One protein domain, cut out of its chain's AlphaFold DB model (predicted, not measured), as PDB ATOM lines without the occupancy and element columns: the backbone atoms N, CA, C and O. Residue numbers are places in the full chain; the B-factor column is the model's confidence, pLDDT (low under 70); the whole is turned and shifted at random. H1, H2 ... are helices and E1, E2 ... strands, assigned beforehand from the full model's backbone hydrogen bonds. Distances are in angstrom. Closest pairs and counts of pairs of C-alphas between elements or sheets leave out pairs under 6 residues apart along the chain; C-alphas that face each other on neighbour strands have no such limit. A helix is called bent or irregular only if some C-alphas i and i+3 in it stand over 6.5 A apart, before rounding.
ATOM      1  N   ILE A   3      37.767 -13.996 -11.915       95.56
ATOM      2  CA  ILE A   3      36.900 -12.840 -12.154       95.56
ATOM      3  C   ILE A   3      35.727 -12.849 -11.175       95.56
ATOM      4  O   ILE A   3      35.210 -13.916 -10.835       95.56
ATOM      5  N   LEU A   4      35.293 -11.665 -10.757       95.06
ATOM      6  CA  LEU A   4      34.165 -11.444  -9.852       95.06
ATOM      7  C   LEU A   4      33.054 -10.693 -10.586       95.06
ATOM      8  O   LEU A   4      33.337  -9.906 -11.489       95.06
ATOM      9  N   ARG A   5      31.791 -10.930 -10.221       94.12
ATOM     10  CA  ARG A   5      30.648 -10.200 -10.782       94.12
ATOM     11  C   ARG A   5      30.121  -9.183  -9.784       94.12
ATOM     12  O   ARG A   5      29.745  -9.521  -8.662       94.12
ATOM     13  N   ARG A   6      30.079  -7.930 -10.223       89.19
ATOM     14  CA  ARG A   6      29.663  -6.797  -9.399       89.19
ATOM     15  C   ARG A   6      28.220  -6.947  -8.918       89.19
ATOM     16  O   ARG A   6      27.337  -7.309  -9.699       89.19
ATOM     17  N   ASN A   7      27.997  -6.605  -7.651       87.12
ATOM     18  CA  ASN A   7      26.692  -6.634  -6.996       87.12
ATOM     19  C   ASN A   7      26.419  -5.315  -6.259       87.12
ATOM     20  O   ASN A   7      26.406  -5.255  -5.034       87.12
ATOM     21  N   HIS A   8      26.231  -4.233  -7.013       79.56
ATOM     22  CA  HIS A   8      25.995  -2.905  -6.443       79.56
ATOM     23  C   HIS A   8      24.830  -2.197  -7.133       79.56
ATOM     24  O   HIS A   8      24.534  -2.428  -8.304       79.56
ATOM     25  N   LEU A   9      24.164  -1.300  -6.412       70.50
ATOM     26  CA  LEU A   9      23.150  -0.420  -6.988       70.50
ATOM     27  C   LEU A   9      23.869   0.769  -7.641       70.50
ATOM     28  O   LEU A   9      24.348   1.659  -6.946       70.50
ATOM     29  N   GLY A  10      24.019   0.763  -8.969       71.50
ATOM     30  CA  GLY A  10      24.646   1.872  -9.695       71.50
ATOM     31  C   GLY A  10      25.170   1.517 -11.093       71.50
ATOM     32  O   GLY A  10      24.967   0.396 -11.572       71.50
ATOM     33  N   PRO A  11      25.860   2.464 -11.761       70.69
ATOM     34  CA  PRO A  11      26.482   2.239 -13.065       70.69
ATOM     35  C   PRO A  11      27.422   1.031 -13.029       70.69
ATOM     36  O   PRO A  11      28.120   0.837 -12.037       70.69
ATOM     37  N   ARG A  12      27.491   0.242 -14.110       79.56
ATOM     38  CA  ARG A  12      28.382  -0.936 -14.236       79.56
ATOM     39  C   ARG A  12      27.994  -2.139 -13.345       79.56
ATOM     40  O   ARG A  12      28.806  -3.042 -13.161       79.56
ATOM     41  N   ASN A  13      26.773  -2.185 -12.794       86.62
ATOM     42  CA  ASN A  13      26.254  -3.371 -12.094       86.62
ATOM     43  C   ASN A  13      26.226  -4.601 -13.022       86.62
ATOM     44  O   ASN A  13      26.036  -4.461 -14.229       86.62
ATOM     45  N   LYS A  14      26.405  -5.801 -12.458       89.25
ATOM     46  CA  LYS A  14      26.453  -7.096 -13.163       89.25
ATOM     47  C   LYS A  14      27.588  -7.274 -14.177       89.25
ATOM     48  O   LYS A  14      27.694  -8.361 -14.748       89.25
ATOM     49  N   LEU A  15      28.448  -6.272 -14.370       92.19
ATOM     50  CA  LEU A  15      29.693  -6.449 -15.111       92.19
ATOM     51  C   LEU A  15      30.678  -7.299 -14.303       92.19
ATOM     52  O   LEU A  15      30.617  -7.364 -13.072       92.19
ATOM     53  N   TRP A  16      31.574  -7.958 -15.023       95.12
ATOM     54  CA  TRP A  16      32.663  -8.740 -14.463       95.12
ATOM     55  C   TRP A  16      33.911  -7.880 -14.309       95.12
ATOM     56  O   TRP A  16      34.142  -6.948 -15.078       95.12
ATOM     57  N   GLU A  17      34.734  -8.207 -13.323       93.50
ATOM     58  CA  GLU A  17      35.990  -7.519 -13.047       93.50
ATOM     59  C   GLU A  17      37.014  -8.437 -12.379       93.50
ATOM     60  O   GLU A  17      36.739  -9.602 -12.092       93.50
ATOM     61  N   PHE A  18      38.221  -7.910 -12.187       94.12
ATOM     62  CA  PHE A  18      39.237  -8.553 -11.359       94.12
ATOM     63  C   PHE A  18      39.034  -8.137  -9.899       94.12
ATOM     64  O   PHE A  18      38.565  -7.017  -9.694       94.12
ATOM     65  N   PRO A  19      39.402  -8.985  -8.919       93.69
ATOM     66  CA  PRO A  19      39.394  -8.588  -7.516       93.69
ATOM     67  C   PRO A  19      40.215  -7.318  -7.290       93.69
ATOM     68  O   PRO A  19      41.316  -7.195  -7.845       93.69
ATOM     69  N   GLY A  20      39.701  -6.398  -6.483       92.81
ATOM     70  CA  GLY A  20      40.370  -5.143  -6.173       92.81
ATOM     71  C   GLY A  20      39.416  -3.983  -5.919       92.81
ATOM     72  O   GLY A  20      38.279  -3.958  -6.377       92.81
ATOM     73  N   GLY A  21      39.953  -2.941  -5.292       91.12
ATOM     74  CA  GLY A  21      39.190  -1.761  -4.922       91.12
ATOM     75  C   GLY A  21      40.057  -0.515  -4.826       91.12
ATOM     76  O   GLY A  21      41.053  -0.359  -5.538       91.12
ATOM     77  N   LYS A  22      39.620   0.430  -3.998       92.06
ATOM     78  CA  LYS A  22      40.247   1.746  -3.900       92.06
ATOM     79  C   LYS A  22      41.370   1.703  -2.869       92.06
ATOM     80  O   LYS A  22      41.170   1.262  -1.745       92.06
ATOM     81  N   GLN A  23      42.524   2.253  -3.233       93.62
ATOM     82  CA  GLN A  23      43.619   2.465  -2.292       93.62
ATOM     83  C   GLN A  23      43.208   3.444  -1.184       93.62
ATOM     84  O   GLN A  23      42.687   4.531  -1.461       93.62
ATOM     85  N   GLU A  24      43.462   3.060   0.065       93.38
ATOM     86  CA  GLU A  24      43.177   3.890   1.234       93.38
ATOM     87  C   GLU A  24      44.337   4.844   1.576       93.38
ATOM     88  O   GLU A  24      45.476   4.691   1.128       93.38
ATOM     89  N   ASN A  25      44.056   5.868   2.387       90.81
ATOM     90  CA  ASN A  25      45.069   6.846   2.786       90.81
ATOM     91  C   ASN A  25      46.181   6.188   3.616       90.81
ATOM     92  O   ASN A  25      45.920   5.573   4.644       90.81
ATOM     93  N   GLY A  26      47.435   6.384   3.200       91.19
ATOM     94  CA  GLY A  26      48.605   5.802   3.868       91.19
ATOM     95  C   GLY A  26      48.885   4.344   3.490       91.19
ATOM     96  O   GLY A  26      49.891   3.786   3.924       91.19
ATOM     97  N   GLU A  27      48.041   3.741   2.655       92.75
ATOM     98  CA  GLU A  27      48.246   2.411   2.099       92.75
ATOM     99  C   GLU A  27      49.154   2.487   0.860       92.75
ATOM    100  O   GLU A  27      49.120   3.472   0.126       92.75
ATOM    101  N   ASN A  28      49.975   1.464   0.607       92.62
ATOM    102  CA  ASN A  28      50.677   1.314  -0.676       92.62
ATOM    103  C   ASN A  28      49.913   0.354  -1.602       92.62
ATOM    104  O   ASN A  28      49.103  -0.443  -1.141       92.62
ATOM    105  N   GLU A  29      50.202   0.382  -2.902       92.31
ATOM    106  CA  GLU A  29      49.463  -0.397  -3.908       92.31
ATOM    107  C   GLU A  29      49.431  -1.910  -3.603       92.31
ATOM    108  O   GLU A  29      48.393  -2.553  -3.738       92.31
ATOM    109  N   ILE A  30      50.536  -2.489  -3.115       92.75
ATOM    110  CA  ILE A  30      50.609  -3.922  -2.774       92.75
ATOM    111  C   ILE A  30      49.780  -4.239  -1.521       92.75
ATOM    112  O   ILE A  30      49.146  -5.293  -1.452       92.75
ATOM    113  N   ALA A  31      49.799  -3.355  -0.522       93.81
ATOM    114  CA  ALA A  31      48.979  -3.483   0.679       93.81
ATOM    115  C   ALA A  31      47.487  -3.406   0.326       93.81
ATOM    116  O   ALA A  31      46.742  -4.283   0.758       93.81
ATOM    117  N   CYS A  32      47.109  -2.477  -0.559       95.00
ATOM    118  CA  CYS A  32      45.756  -2.365  -1.107       95.00
ATOM    119  C   CYS A  32      45.321  -3.665  -1.779       95.00
ATOM    120  O   CYS A  32      44.318  -4.248  -1.386       95.00
ATOM    121  N   VAL A  33      46.118  -4.202  -2.708       94.69
ATOM    122  CA  VAL A  33      45.787  -5.466  -3.390       94.69
ATOM    123  C   VAL A  33      45.601  -6.606  -2.381       94.69
ATOM    124  O   VAL A  33      44.662  -7.387  -2.497       94.69
ATOM    125  N   LYS A  34      46.472  -6.712  -1.369       94.38
ATOM    126  CA  LYS A  34      46.370  -7.752  -0.331       94.38
ATOM    127  C   LYS A  34      45.120  -7.600   0.535       94.38
ATOM    128  O   LYS A  34      44.513  -8.616   0.866       94.38
ATOM    129  N   ARG A  35      44.771  -6.370   0.917       95.62
ATOM    130  CA  ARG A  35      43.579  -6.061   1.712       95.62
ATOM    131  C   ARG A  35      42.313  -6.352   0.914       95.62
ATOM    132  O   ARG A  35      41.504  -7.142   1.376       95.62
ATOM    133  N   GLU A  36      42.194  -5.820  -0.295       95.62
ATOM    134  CA  GLU A  36      41.017  -6.001  -1.154       95.62
ATOM    135  C   GLU A  36      40.775  -7.483  -1.474       95.62
ATOM    136  O   GLU A  36      39.665  -7.985  -1.339       95.62
ATOM    137  N   VAL A  37      41.828  -8.243  -1.798       93.50
ATOM    138  CA  VAL A  37      41.704  -9.693  -2.026       93.50
ATOM    139  C   VAL A  37      41.276 -10.441  -0.753       93.50
ATOM    140  O   VAL A  37      40.531 -11.419  -0.825       93.50
ATOM    141  N   MET A  38      41.702  -9.990   0.427       93.50
ATOM    142  CA  MET A  38      41.209 -10.549   1.686       93.50
ATOM    143  C   MET A  38      39.738 -10.183   1.924       93.50
ATOM    144  O   MET A  38      38.949 -11.047   2.290       93.50
ATOM    145  N   GLU A  39      39.356  -8.929   1.713       92.75
ATOM    146  CA  GLU A  39      38.005  -8.426   1.979       92.75
ATOM    147  C   GLU A  39      36.970  -9.027   1.026       92.75
ATOM    148  O   GLU A  39      35.917  -9.487   1.467       92.75
ATOM    149  N   GLU A  40      37.271  -9.078  -0.271       92.31
ATOM    150  CA  GLU A  40      36.318  -9.500  -1.297       92.31
ATOM    151  C   GLU A  40      36.138 -11.016  -1.363       92.31
ATOM    152  O   GLU A  40      35.020 -11.481  -1.604       92.31
ATOM    153  N   ILE A  41      37.232 -11.773  -1.187       92.38
ATOM    154  CA  ILE A  41      37.262 -13.222  -1.449       92.38
ATOM    155  C   ILE A  41      37.861 -14.079  -0.320       92.38
ATOM    156  O   ILE A  41      38.059 -15.282  -0.517       92.38
ATOM    157  N   ASN A  42      38.170 -13.481   0.838       92.12
ATOM    158  CA  ASN A  42      38.737 -14.142   2.023       92.12
ATOM    159  C   ASN A  42      40.024 -14.936   1.731       92.12
ATOM    160  O   ASN A  42      40.232 -16.050   2.222       92.12
ATOM    161  N   LEU A  43      40.895 -14.374   0.885       91.00
ATOM    162  CA  LEU A  43      42.126 -15.025   0.449       91.00
ATOM    163  C   LEU A  43      43.363 -14.227   0.864       91.00
ATOM    164  O   LEU A  43      43.527 -13.059   0.527       91.00
ATOM    165  N   LYS A  44      44.314 -14.899   1.520       90.69
ATOM    166  CA  LYS A  44      45.638 -14.327   1.788       90.69
ATOM    167  C   LYS A  44      46.587 -14.600   0.625       90.69
ATOM    168  O   LYS A  44      46.906 -15.754   0.347       90.69
ATOM    169  N   ILE A  45      47.110 -13.540   0.014       87.38
ATOM    170  CA  ILE A  45      48.154 -13.630  -1.015       87.38
ATOM    171  C   ILE A  45      49.504 -13.148  -0.471       87.38
ATOM    172  O   ILE A  45      49.586 -12.197   0.312       87.38
ATOM    173  N   ASN A  46      50.584 -13.810  -0.886       83.19
ATOM    174  CA  ASN A  46      51.929 -13.515  -0.383       83.19
ATOM    175  C   ASN A  46      52.656 -12.473  -1.242       83.19
ATOM    176  O   ASN A  46      53.329 -11.591  -0.699       83.19
ATOM    177  N   SER A  47      52.464 -12.532  -2.559       83.06
ATOM    178  CA  SER A  47      53.082 -11.652  -3.552       83.06
ATOM    179  C   SER A  47      52.040 -11.084  -4.512       83.06
ATOM    180  O   SER A  47      50.971 -11.666  -4.710       83.06
ATOM    181  N   ALA A  48      52.365  -9.934  -5.090       85.19
ATOM    182  CA  ALA A  48      51.631  -9.306  -6.174       85.19
ATOM    183  C   ALA A  48      52.647  -8.527  -7.019       85.19
ATOM    184  O   ALA A  48      53.408  -7.723  -6.482       85.19
ATOM    185  N   GLU A  49      52.683  -8.783  -8.321       80.88
ATOM    186  CA  GLU A  49      53.622  -8.170  -9.261       80.88
ATOM    187  C   GLU A  49      52.891  -7.175 -10.151       80.88
ATOM    188  O   GLU A  49      51.799  -7.462 -10.645       80.88
ATOM    189  N   PHE A  50      53.480  -5.998 -10.360       86.44
ATOM    190  CA  PHE A  50      52.885  -4.982 -11.223       86.44
ATOM    191  C   PHE A  50      52.703  -5.528 -12.645       86.44
ATOM    192  O   PHE A  50      53.645  -6.024 -13.261       86.44
ATOM    193  N   PHE A  51      51.501  -5.373 -13.200       81.81
ATOM    194  CA  PHE A  51      51.189  -5.824 -14.552       81.81
ATOM    195  C   PHE A  51      50.944  -4.673 -15.524       81.81
ATOM    196  O   PHE A  51      51.530  -4.630 -16.615       81.81
ATOM    197  N   LYS A  52      50.022  -3.764 -15.196       87.19
ATOM    198  CA  LYS A  52      49.619  -2.672 -16.093       87.19
ATOM    199  C   LYS A  52      48.879  -1.585 -15.327       87.19
ATOM    200  O   LYS A  52      47.987  -1.906 -14.558       87.19
ATOM    201  N   SER A  53      49.143  -0.323 -15.642       91.50
ATOM    202  CA  SER A  53      48.272   0.790 -15.269       91.50
ATOM    203  C   SER A  53      47.423   1.260 -16.455       91.50
ATOM    204  O   SER A  53      47.845   1.206 -17.616       91.50
ATOM    205  N   VAL A  54      46.196   1.685 -16.172       91.62
ATOM    206  CA  VAL A  54      45.228   2.204 -17.140       91.62
ATOM    207  C   VAL A  54      44.548   3.417 -16.526       91.62
ATOM    208  O   VAL A  54      43.899   3.303 -15.493       91.62
ATOM    209  N   LYS A  55      44.664   4.563 -17.193       92.00
ATOM    210  CA  LYS A  55      43.907   5.764 -16.846       92.00
ATOM    211  C   LYS A  55      42.650   5.828 -17.701       92.00
ATOM    212  O   LYS A  55      42.743   5.667 -18.923       92.00
ATOM    213  N   LYS A  56      41.489   6.028 -17.080       87.00
ATOM    214  CA  LYS A  56      40.218   6.208 -17.785       87.00
ATOM    215  C   LYS A  56      39.388   7.316 -17.170       87.00
ATOM    216  O   LYS A  56      39.174   7.346 -15.964       87.00
ATOM    217  N   GLU A  57      38.891   8.175 -18.042       88.06
ATOM    218  CA  GLU A  57      37.957   9.237 -17.713       88.06
ATOM    219  C   GLU A  57      36.583   8.799 -18.207       88.06
ATOM    220  O   GLU A  57      36.421   8.410 -19.366       88.06
ATOM    221  N   TYR A  58      35.622   8.802 -17.300       82.12
ATOM    222  CA  TYR A  58      34.208   8.649 -17.589       82.12
ATOM    223  C   TYR A  58      33.511   9.950 -17.195       82.12
ATOM    224  O   TYR A  58      34.022  10.687 -16.351       82.12
ATOM    225  N   ASP A  59      32.318  10.190 -17.734       82.69
ATOM    226  CA  ASP A  59      31.526  11.385 -17.413       82.69
ATOM    227  C   ASP A  59      31.294  11.553 -15.895       82.69
ATOM    228  O   ASP A  59      31.141  12.671 -15.406       82.69
ATOM    229  N   ASP A  60      31.285  10.443 -15.143       82.31
ATOM    230  CA  ASP A  60      31.052  10.385 -13.700       82.31
ATOM    231  C   ASP A  60      32.326  10.326 -12.836       82.31
ATOM    232  O   ASP A  60      32.288  10.709 -11.665       82.31
ATOM    233  N   ILE A  61      33.448   9.817 -13.358       83.81
ATOM    234  CA  ILE A  61      34.630   9.499 -12.543       83.81
ATOM    235  C   ILE A  61      35.922   9.425 -13.365       83.81
ATOM    236  O   ILE A  61      35.946   8.926 -14.486       83.81
ATOM    237  N   HIS A  62      37.029   9.842 -12.748       87.31
ATOM    238  CA  HIS A  62      38.383   9.599 -13.246       87.31
ATOM    239  C   HIS A  62      38.996   8.429 -12.471       87.31
ATOM    240  O   HIS A  62      39.007   8.436 -11.239       87.31
ATOM    241  N   ILE A  63      39.482   7.414 -13.184       88.25
ATOM    242  CA  ILE A  63      40.027   6.183 -12.606       88.25
ATOM    243  C   ILE A  63      41.474   5.997 -13.058       88.25
ATOM    244  O   ILE A  63      41.742   5.856 -14.251       88.25
ATOM    245  N   ASP A  64      42.377   5.898 -12.085       91.56
ATOM    246  CA  ASP A  64      43.734   5.379 -12.260       91.56
ATOM    247  C   ASP A  64      43.751   3.920 -11.773       91.56
ATOM    248  O   ASP A  64      43.881   3.642 -10.585       91.56
ATOM    249  N   LEU A  65      43.554   2.973 -12.695       92.69
ATOM    250  CA  LEU A  65      43.505   1.542 -12.393       92.69
ATOM    251  C   LEU A  65      44.902   0.932 -12.511       92.69
ATOM    252  O   LEU A  65      45.482   0.931 -13.598       92.69
ATOM    253  N   VAL A  66      45.419   0.359 -11.427       92.88
ATOM    254  CA  VAL A  66      46.711  -0.340 -11.408       92.88
ATOM    255  C   VAL A  66      46.480  -1.827 -11.170       92.88
ATOM    256  O   VAL A  66      45.999  -2.244 -10.123       92.88
ATOM    257  N   ALA A  67      46.802  -2.641 -12.170       92.81
ATOM    258  CA  ALA A  67      46.628  -4.083 -12.136       92.81
ATOM    259  C   ALA A  67      47.903  -4.784 -11.671       92.81
ATOM    260  O   ALA A  67      48.992  -4.520 -12.193       92.81
ATOM    261  N   TYR A  68      47.719  -5.746 -10.771       90.19
ATOM    262  CA  TYR A  68      48.747  -6.662 -10.294       90.19
ATOM    263  C   TYR A  68      48.385  -8.106 -10.634       90.19
ATOM    264  O   TYR A  68      47.214  -8.440 -10.814       90.19
ATOM    265  N   ILE A  69      49.397  -8.966 -10.706       85.00
ATOM    266  CA  ILE A  69      49.238 -10.410 -10.878       85.00
ATOM    267  C   ILE A  69      49.787 -11.128  -9.653       85.00
ATOM    268  O   ILE A  69      50.836 -10.780  -9.118       85.00
ATOM    269  N   THR A  70      49.064 -12.154  -9.221       83.75
ATOM    270  CA  THR A  70      49.496 -13.087  -8.184       83.75
ATOM    271  C   THR A  70      49.239 -14.511  -8.650       83.75
ATOM    272  O   THR A  70      48.301 -14.765  -9.413       83.75
ATOM    273  N   TYR A  71      50.073 -15.438  -8.188       77.88
ATOM    274  CA  TYR A  71      49.984 -16.850  -8.532       77.88
ATOM    275  C   TYR A  71      49.673 -17.662  -7.286       77.88
ATOM    276  O   TYR A  71      50.308 -17.514  -6.240       77.88
ATOM    277  N   LEU A  72      48.696 -18.551  -7.418       73.00
ATOM    278  CA  LEU A  72      48.308 -19.481  -6.371       73.00
ATOM    279  C   LEU A  72      48.789 -20.874  -6.761       73.00
ATOM    280  O   LEU A  72      48.695 -21.265  -7.921       73.00
ATOM    281  N   LYS A  73      49.301 -21.622  -5.783       69.69
ATOM    282  CA  LYS A  73      49.742 -23.010  -5.997       69.69
ATOM    283  C   LYS A  73      48.569 -23.954  -6.254       69.69
ATOM    284  O   LYS A  73      48.728 -24.959  -6.932       69.69
ATOM    285  N   GLU A  74      47.410 -23.625  -5.697       76.00
ATOM    286  CA  GLU A  74      46.183 -24.409  -5.768       76.00
ATOM    287  C   GLU A  74      44.992 -23.457  -5.903       76.00
ATOM    288  O   GLU A  74      45.088 -22.280  -5.543       76.00
ATOM    289  N   ILE A  75      43.868 -23.960  -6.418       78.62
ATOM    290  CA  ILE A  75      42.627 -23.186  -6.520       78.62
ATOM    291  C   ILE A  75      41.999 -23.116  -5.119       78.62
ATOM    292  O   ILE A  75      41.577 -24.152  -4.599       78.62
ATOM    293  N   PRO A  76      41.922 -21.932  -4.488       83.06
ATOM    294  CA  PRO A  76      41.373 -21.811  -3.149       83.06
ATOM    295  C   PRO A  76      39.848 -21.927  -3.168       83.06
ATOM    296  O   PRO A  76      39.184 -21.641  -4.171       83.06
ATOM    297  N   LYS A  77      39.278 -22.270  -2.011       85.69
ATOM    298  CA  LYS A  77      37.858 -22.030  -1.763       85.69
ATOM    299  C   LYS A  77      37.647 -20.521  -1.645       85.69
ATOM    300  O   LYS A  77      38.279 -19.884  -0.810       85.69
ATOM    301  N   ILE A  78      36.771 -19.984  -2.486       89.44
ATOM    302  CA  ILE A  78      36.406 -18.567  -2.487       89.44
ATOM    303  C   ILE A  78      35.193 -18.363  -1.584       89.44
ATOM    304  O   ILE A  78      34.226 -19.124  -1.675       89.44
ATOM    305  N   ASP A  79      35.259 -17.339  -0.741       87.94
ATOM    306  CA  ASP A  79      34.151 -16.879   0.090       87.94
ATOM    307  C   ASP A  79      33.867 -15.415  -0.250       87.94
ATOM    308  O   ASP A  79      34.726 -14.564  -0.047       87.94
ATOM    309  N   LEU A  80      32.713 -15.150  -0.868       88.88
ATOM    310  CA  LEU A  80      32.390 -13.830  -1.405       88.88
ATOM    311  C   LEU A  80      31.737 -12.950  -0.345       88.88
ATOM    312  O   LEU A  80      30.662 -13.283   0.155       88.88
ATOM    313  N   SER A  81      32.331 -11.786  -0.094       83.00
ATOM    314  CA  SER A  81      31.781 -10.808   0.856       83.00
ATOM    315  C   SER A  81      30.937  -9.722   0.183       83.00
ATOM    316  O   SER A  81      29.951  -9.260   0.753       83.00
ATOM    317  N   VAL A  82      31.327  -9.289  -1.024       78.81
ATOM    318  CA  VAL A  82      30.761  -8.098  -1.694       78.81
ATOM    319  C   VAL A  82      30.132  -8.440  -3.050       78.81
ATOM    320  O   VAL A  82      29.048  -7.957  -3.383       78.81
ATOM    321  N   HIS A  83      30.784  -9.293  -3.838       87.06
ATOM    322  CA  HIS A  83      30.326  -9.721  -5.164       87.06
ATOM    323  C   HIS A  83      29.292 -10.844  -5.069       87.06
ATOM    324  O   HIS A  83      29.259 -11.599  -4.104       87.06
ATOM    325  N   ASP A  84      28.440 -10.990  -6.088       88.06
ATOM    326  CA  ASP A  84      27.389 -12.027  -6.080       88.06
ATOM    327  C   ASP A  84      27.783 -13.312  -6.819       88.06
ATOM    328  O   ASP A  84      27.036 -14.293  -6.808       88.06
ATOM    329  N   ASN A  85      28.915 -13.301  -7.524       92.88
ATOM    330  CA  ASN A  85      29.400 -14.448  -8.277       92.88
ATOM    331  C   ASN A  85      30.903 -14.348  -8.550       92.88
ATOM    332  O   ASN A  85      31.463 -13.254  -8.623       92.88
ATOM    333  N   PHE A  86      31.538 -15.496  -8.772       94.56
ATOM    334  CA  PHE A  86      32.930 -15.594  -9.188       94.56
ATOM    335  C   PHE A  86      33.112 -16.708 -10.210       94.56
ATOM    336  O   PHE A  86      32.354 -17.679 -10.243       94.56
ATOM    337  N   LYS A  87      34.147 -16.584 -11.042       93.81
ATOM    338  CA  LYS A  87      34.571 -17.651 -11.946       93.81
ATOM    339  C   LYS A  87      36.078 -17.710 -12.086       93.81
ATOM    340  O   LYS A  87      36.747 -16.687 -12.212       93.81
ATOM    341  N   TRP A  88      36.581 -18.934 -12.152       90.00
ATOM    342  CA  TRP A  88      37.897 -19.223 -12.696       90.00
ATOM    343  C   TRP A  88      37.752 -19.452 -14.194       90.00
ATOM    344  O   TRP A  88      36.984 -20.317 -14.605       90.00
ATOM    345  N   ILE A  89      38.442 -18.640 -14.988       86.25
ATOM    346  CA  ILE A  89      38.370 -18.670 -16.447       86.25
ATOM    347  C   ILE A  89      39.757 -18.743 -17.075       86.25
ATOM    348  O   ILE A  89      40.741 -18.230 -16.524       86.25
ATOM    349  N   GLU A  90      39.818 -19.338 -18.254       77.62
ATOM    350  CA  GLU A  90      40.973 -19.291 -19.136       77.62
ATOM    351  C   GLU A  90      41.018 -17.980 -19.939       77.62
ATOM    352  O   GLU A  90      39.977 -17.356 -20.178       77.62
ATOM    353  N   PRO A  91      42.198 -17.538 -20.423       75.88
ATOM    354  CA  PRO A  91      42.316 -16.295 -21.184       75.88
ATOM    355  C   PRO A  91      41.384 -16.204 -22.401       75.88
ATOM    356  O   PRO A  91      40.859 -15.135 -22.688       75.88
ATOM    357  N   TYR A  92      41.115 -17.307 -23.103       75.88
ATOM    358  CA  TYR A  92      40.218 -17.302 -24.267       75.88
ATOM    359  C   TYR A  92      38.729 -17.142 -23.918       75.88
ATOM    360  O   TYR A  92      37.910 -16.911 -24.812       75.88
ATOM    361  N   GLU A  93      38.361 -17.277 -22.642       81.50
ATOM    362  CA  GLU A  93      36.983 -17.174 -22.164       81.50
ATOM    363  C   GLU A  93      36.595 -15.747 -21.767       81.50
ATOM    364  O   GLU A  93      35.408 -15.486 -21.596       81.50
ATOM    365  N   PHE A  94      37.542 -14.800 -21.682       87.38
ATOM    366  CA  PHE A  94      37.231 -13.393 -21.384       87.38
ATOM    367  C   PHE A  94      36.177 -12.818 -22.341       87.38
ATOM    368  O   PHE A  94      35.396 -11.965 -21.957       87.38
ATOM    369  N   LYS A  95      36.095 -13.295 -23.588       87.81
ATOM    370  CA  LYS A  95      35.089 -12.824 -24.557       87.81
ATOM    371  C   LYS A  95      33.646 -13.220 -24.206       87.81
ATOM    372  O   LYS A  95      32.720 -12.719 -24.827       87.81
ATOM    373  N   ASN A  96      33.458 -14.138 -23.258       91.12
ATOM    374  CA  ASN A  96      32.146 -14.647 -22.854       91.12
ATOM    375  C   ASN A  96      31.494 -13.788 -21.755       91.12
ATOM    376  O   ASN A  96      30.409 -14.126 -21.279       91.12
ATOM    377  N   TYR A  97      32.159 -12.716 -21.317       93.44
ATOM    378  CA  TYR A  97      31.744 -11.881 -20.197       93.44
ATOM    379  C   TYR A  97      31.901 -10.397 -20.546       93.44
ATOM    380  O   TYR A  97      32.781 -10.014 -21.315       93.44
ATOM    381  N   GLU A  98      31.055  -9.556 -19.955       93.31
ATOM    382  CA  GLU A  98      31.104  -8.102 -20.131       93.31
ATOM    383  C   GLU A  98      31.881  -7.438 -18.994       93.31
ATOM    384  O   GLU A  98      31.660  -7.755 -17.825       93.31
ATOM    385  N   TYR A  99      32.755  -6.492 -19.338       93.25
ATOM    386  CA  TYR A  99      33.672  -5.824 -18.408       93.25
ATOM    387  C   TYR A  99      33.601  -4.299 -18.546       93.25
ATOM    388  O   TYR A  99      33.333  -3.798 -19.646       93.25
ATOM    389  N   PRO A 100      33.932  -3.539 -17.485       90.44
ATOM    390  CA  PRO A 100      34.203  -2.111 -17.599       90.44
ATOM    391  C   PRO A 100      35.317  -1.817 -18.615       90.44
ATOM    392  O   PRO A 100      36.233  -2.619 -18.814       90.44
ATOM    393  N   GLU A 101      35.279  -0.640 -19.240       86.94
ATOM    394  CA  GLU A 101      36.238  -0.258 -20.286       86.94
ATOM    395  C   GLU A 101      37.694  -0.256 -19.789       86.94
ATOM    396  O   GLU A 101      38.596  -0.714 -20.492       86.94
ATOM    397  N   ALA A 102      37.925   0.174 -18.545       86.69
ATOM    398  CA  ALA A 102      39.247   0.129 -17.918       86.69
ATOM    399  C   ALA A 102      39.825  -1.303 -17.882       86.69
ATOM    400  O   ALA A 102      40.997  -1.514 -18.212       86.69
ATOM    401  N   ASN A 103      38.990  -2.303 -17.583       90.88
ATOM    402  CA  ASN A 103      39.381  -3.712 -17.541       90.88
ATOM    403  C   ASN A 103      39.631  -4.278 -18.943       90.88
ATOM    404  O   ASN A 103      40.535  -5.098 -19.101       90.88
ATOM    405  N   LYS A 104      38.905  -3.814 -19.974       90.00
ATOM    406  CA  LYS A 104      39.119  -4.257 -21.366       90.00
ATOM    407  C   LYS A 104      40.568  -4.038 -21.812       90.00
ATOM    408  O   LYS A 104      41.167  -4.946 -22.375       90.00
ATOM    409  N   SER A 105      41.190  -2.911 -21.457       87.19
ATOM    410  CA  SER A 105      42.608  -2.637 -21.770       87.19
ATOM    411  C   SER A 105      43.587  -3.600 -21.079       87.19
ATOM    412  O   SER A 105      44.653  -3.917 -21.623       87.19
ATOM    413  N   ILE A 106      43.259  -4.072 -19.875       89.38
ATOM    414  CA  ILE A 106      44.047  -5.084 -19.155       89.38
ATOM    415  C   ILE A 106      43.862  -6.445 -19.834       89.38
ATOM    416  O   ILE A 106      44.851  -7.100 -20.167       89.38
ATOM    417  N   ILE A 107      42.613  -6.819 -20.120       90.38
ATOM    418  CA  ILE A 107      42.225  -8.055 -20.815       90.38
ATOM    419  C   ILE A 107      42.881  -8.142 -22.194       90.38
ATOM    420  O   ILE A 107      43.441  -9.175 -22.536       90.38
ATOM    421  N   GLU A 108      42.914  -7.058 -22.965       84.75
ATOM    422  CA  GLU A 108      43.621  -7.004 -24.246       84.75
ATOM    423  C   GLU A 108      45.120  -7.266 -24.104       84.75
ATOM    424  O   GLU A 108      45.706  -7.927 -24.958       84.75
ATOM    425  N   LYS A 109      45.766  -6.758 -23.043       78.94
ATOM    426  CA  LYS A 109      47.184  -7.052 -22.789       78.94
ATOM    427  C   LYS A 109      47.371  -8.524 -22.430       78.94
ATOM    428  O   LYS A 109      48.296  -9.141 -22.945       78.94
ATOM    429  N   ILE A 110      46.480  -9.094 -21.616       75.31
ATOM    430  CA  ILE A 110      46.471 -10.530 -21.299       75.31
ATOM    431  C   ILE A 110      46.309 -11.351 -22.584       75.31
ATOM    432  O   ILE A 110      47.113 -12.239 -22.843       75.31
ATOM    433  N   TYR A 111      45.341 -11.006 -23.437       67.31
ATOM    434  CA  TYR A 111      45.127 -11.649 -24.730       67.31
ATOM    435  C   TYR A 111      46.315 -11.501 -25.668       67.31
ATOM    436  O   TYR A 111      46.702 -12.479 -26.293       67.31
ATOM    437  N   LYS A 112      46.910 -10.310 -25.787       57.34
ATOM    438  CA  LYS A 112      48.107 -10.104 -26.610       57.34
ATOM    439  C   LYS A 112      49.254 -10.960 -26.097       57.34
ATOM    440  O   LYS A 112      49.862 -11.652 -26.898       57.34
TER     441      LYS A 112
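This is residues 3 to 112 of the 264 residues of the protein "Nudix hydrolase domain-containing protein" of bacterium (UniProt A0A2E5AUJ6). A long two-stranded hairpin, E2 and E3, makes one wall of the domain; H3 packs on it mainly over E2, while H1 comes near E3. A small second sheet, E1 with E4, stands away from this wall, and H2 follows E4 and folds back into H3. The printed part has 110 residues, with elements in the order E1, H1, E2, E3, E4, H2, H3; both sheets are antiparallel and the class is mixed, helices and strands. It is compact, with a radius of gyration of the C-alphas of 13.7 A, and spans 38 by 36 by 32 A.

E1, residues 3 to 5, is the antiparallel neighbour of E4, residues 85 to 88, with N 5 and O 85 2.8 A apart. Residues 4 to 5 also pair with residues 16 to 17, antiparallel. H1, residues 29 to 41, comes closest to E3, residues 62 to 69, at the C-alphas of Val 33 and Tyr 68, 7.6 A. E2, residues 49 to 57, forms an antiparallel hairpin with E3; N 54 and O 65 are 2.8 A apart. H2, residues 91 to 96, touches residues 107 to 111 of H3, residues 101 to 112, in a helical hairpin at a steep tilt of 40 degrees, opposite ways; the closest C-alphas, of Pro 91 and Tyr 111, are 6.5 A apart. The closest C-alphas of E2 and H3, of Lys 56 and Ala 102, are 6.2 A apart. H1 and H3 are apart. In H1 every O i to N i+4 pair is within hydrogen-bond range, in H3 6 of 8, and in H2 0 of 2, with 2 of 3 O i to N i+3 pairs.

E1 begins at C-alpha 3, (36.900, -12.840, -12.154). H1 is 17.9 A long, E2 24.9 A, E3 22.9 A and H3 16.7 A. H2 is irregular, but only just: C-alphas 92 and 95 are 6.8 A apart. H3 ends at C-alpha 112, (48.107, -10.104, -26.610).

The C-alphas of Asp 59 and Lys 73, the two farthest apart, are 40.6 A apart. The printed part has no cut. The links E1 to H1 and E3 to E4 are long. Confidence is under 70 at residues 73, 111 and 112.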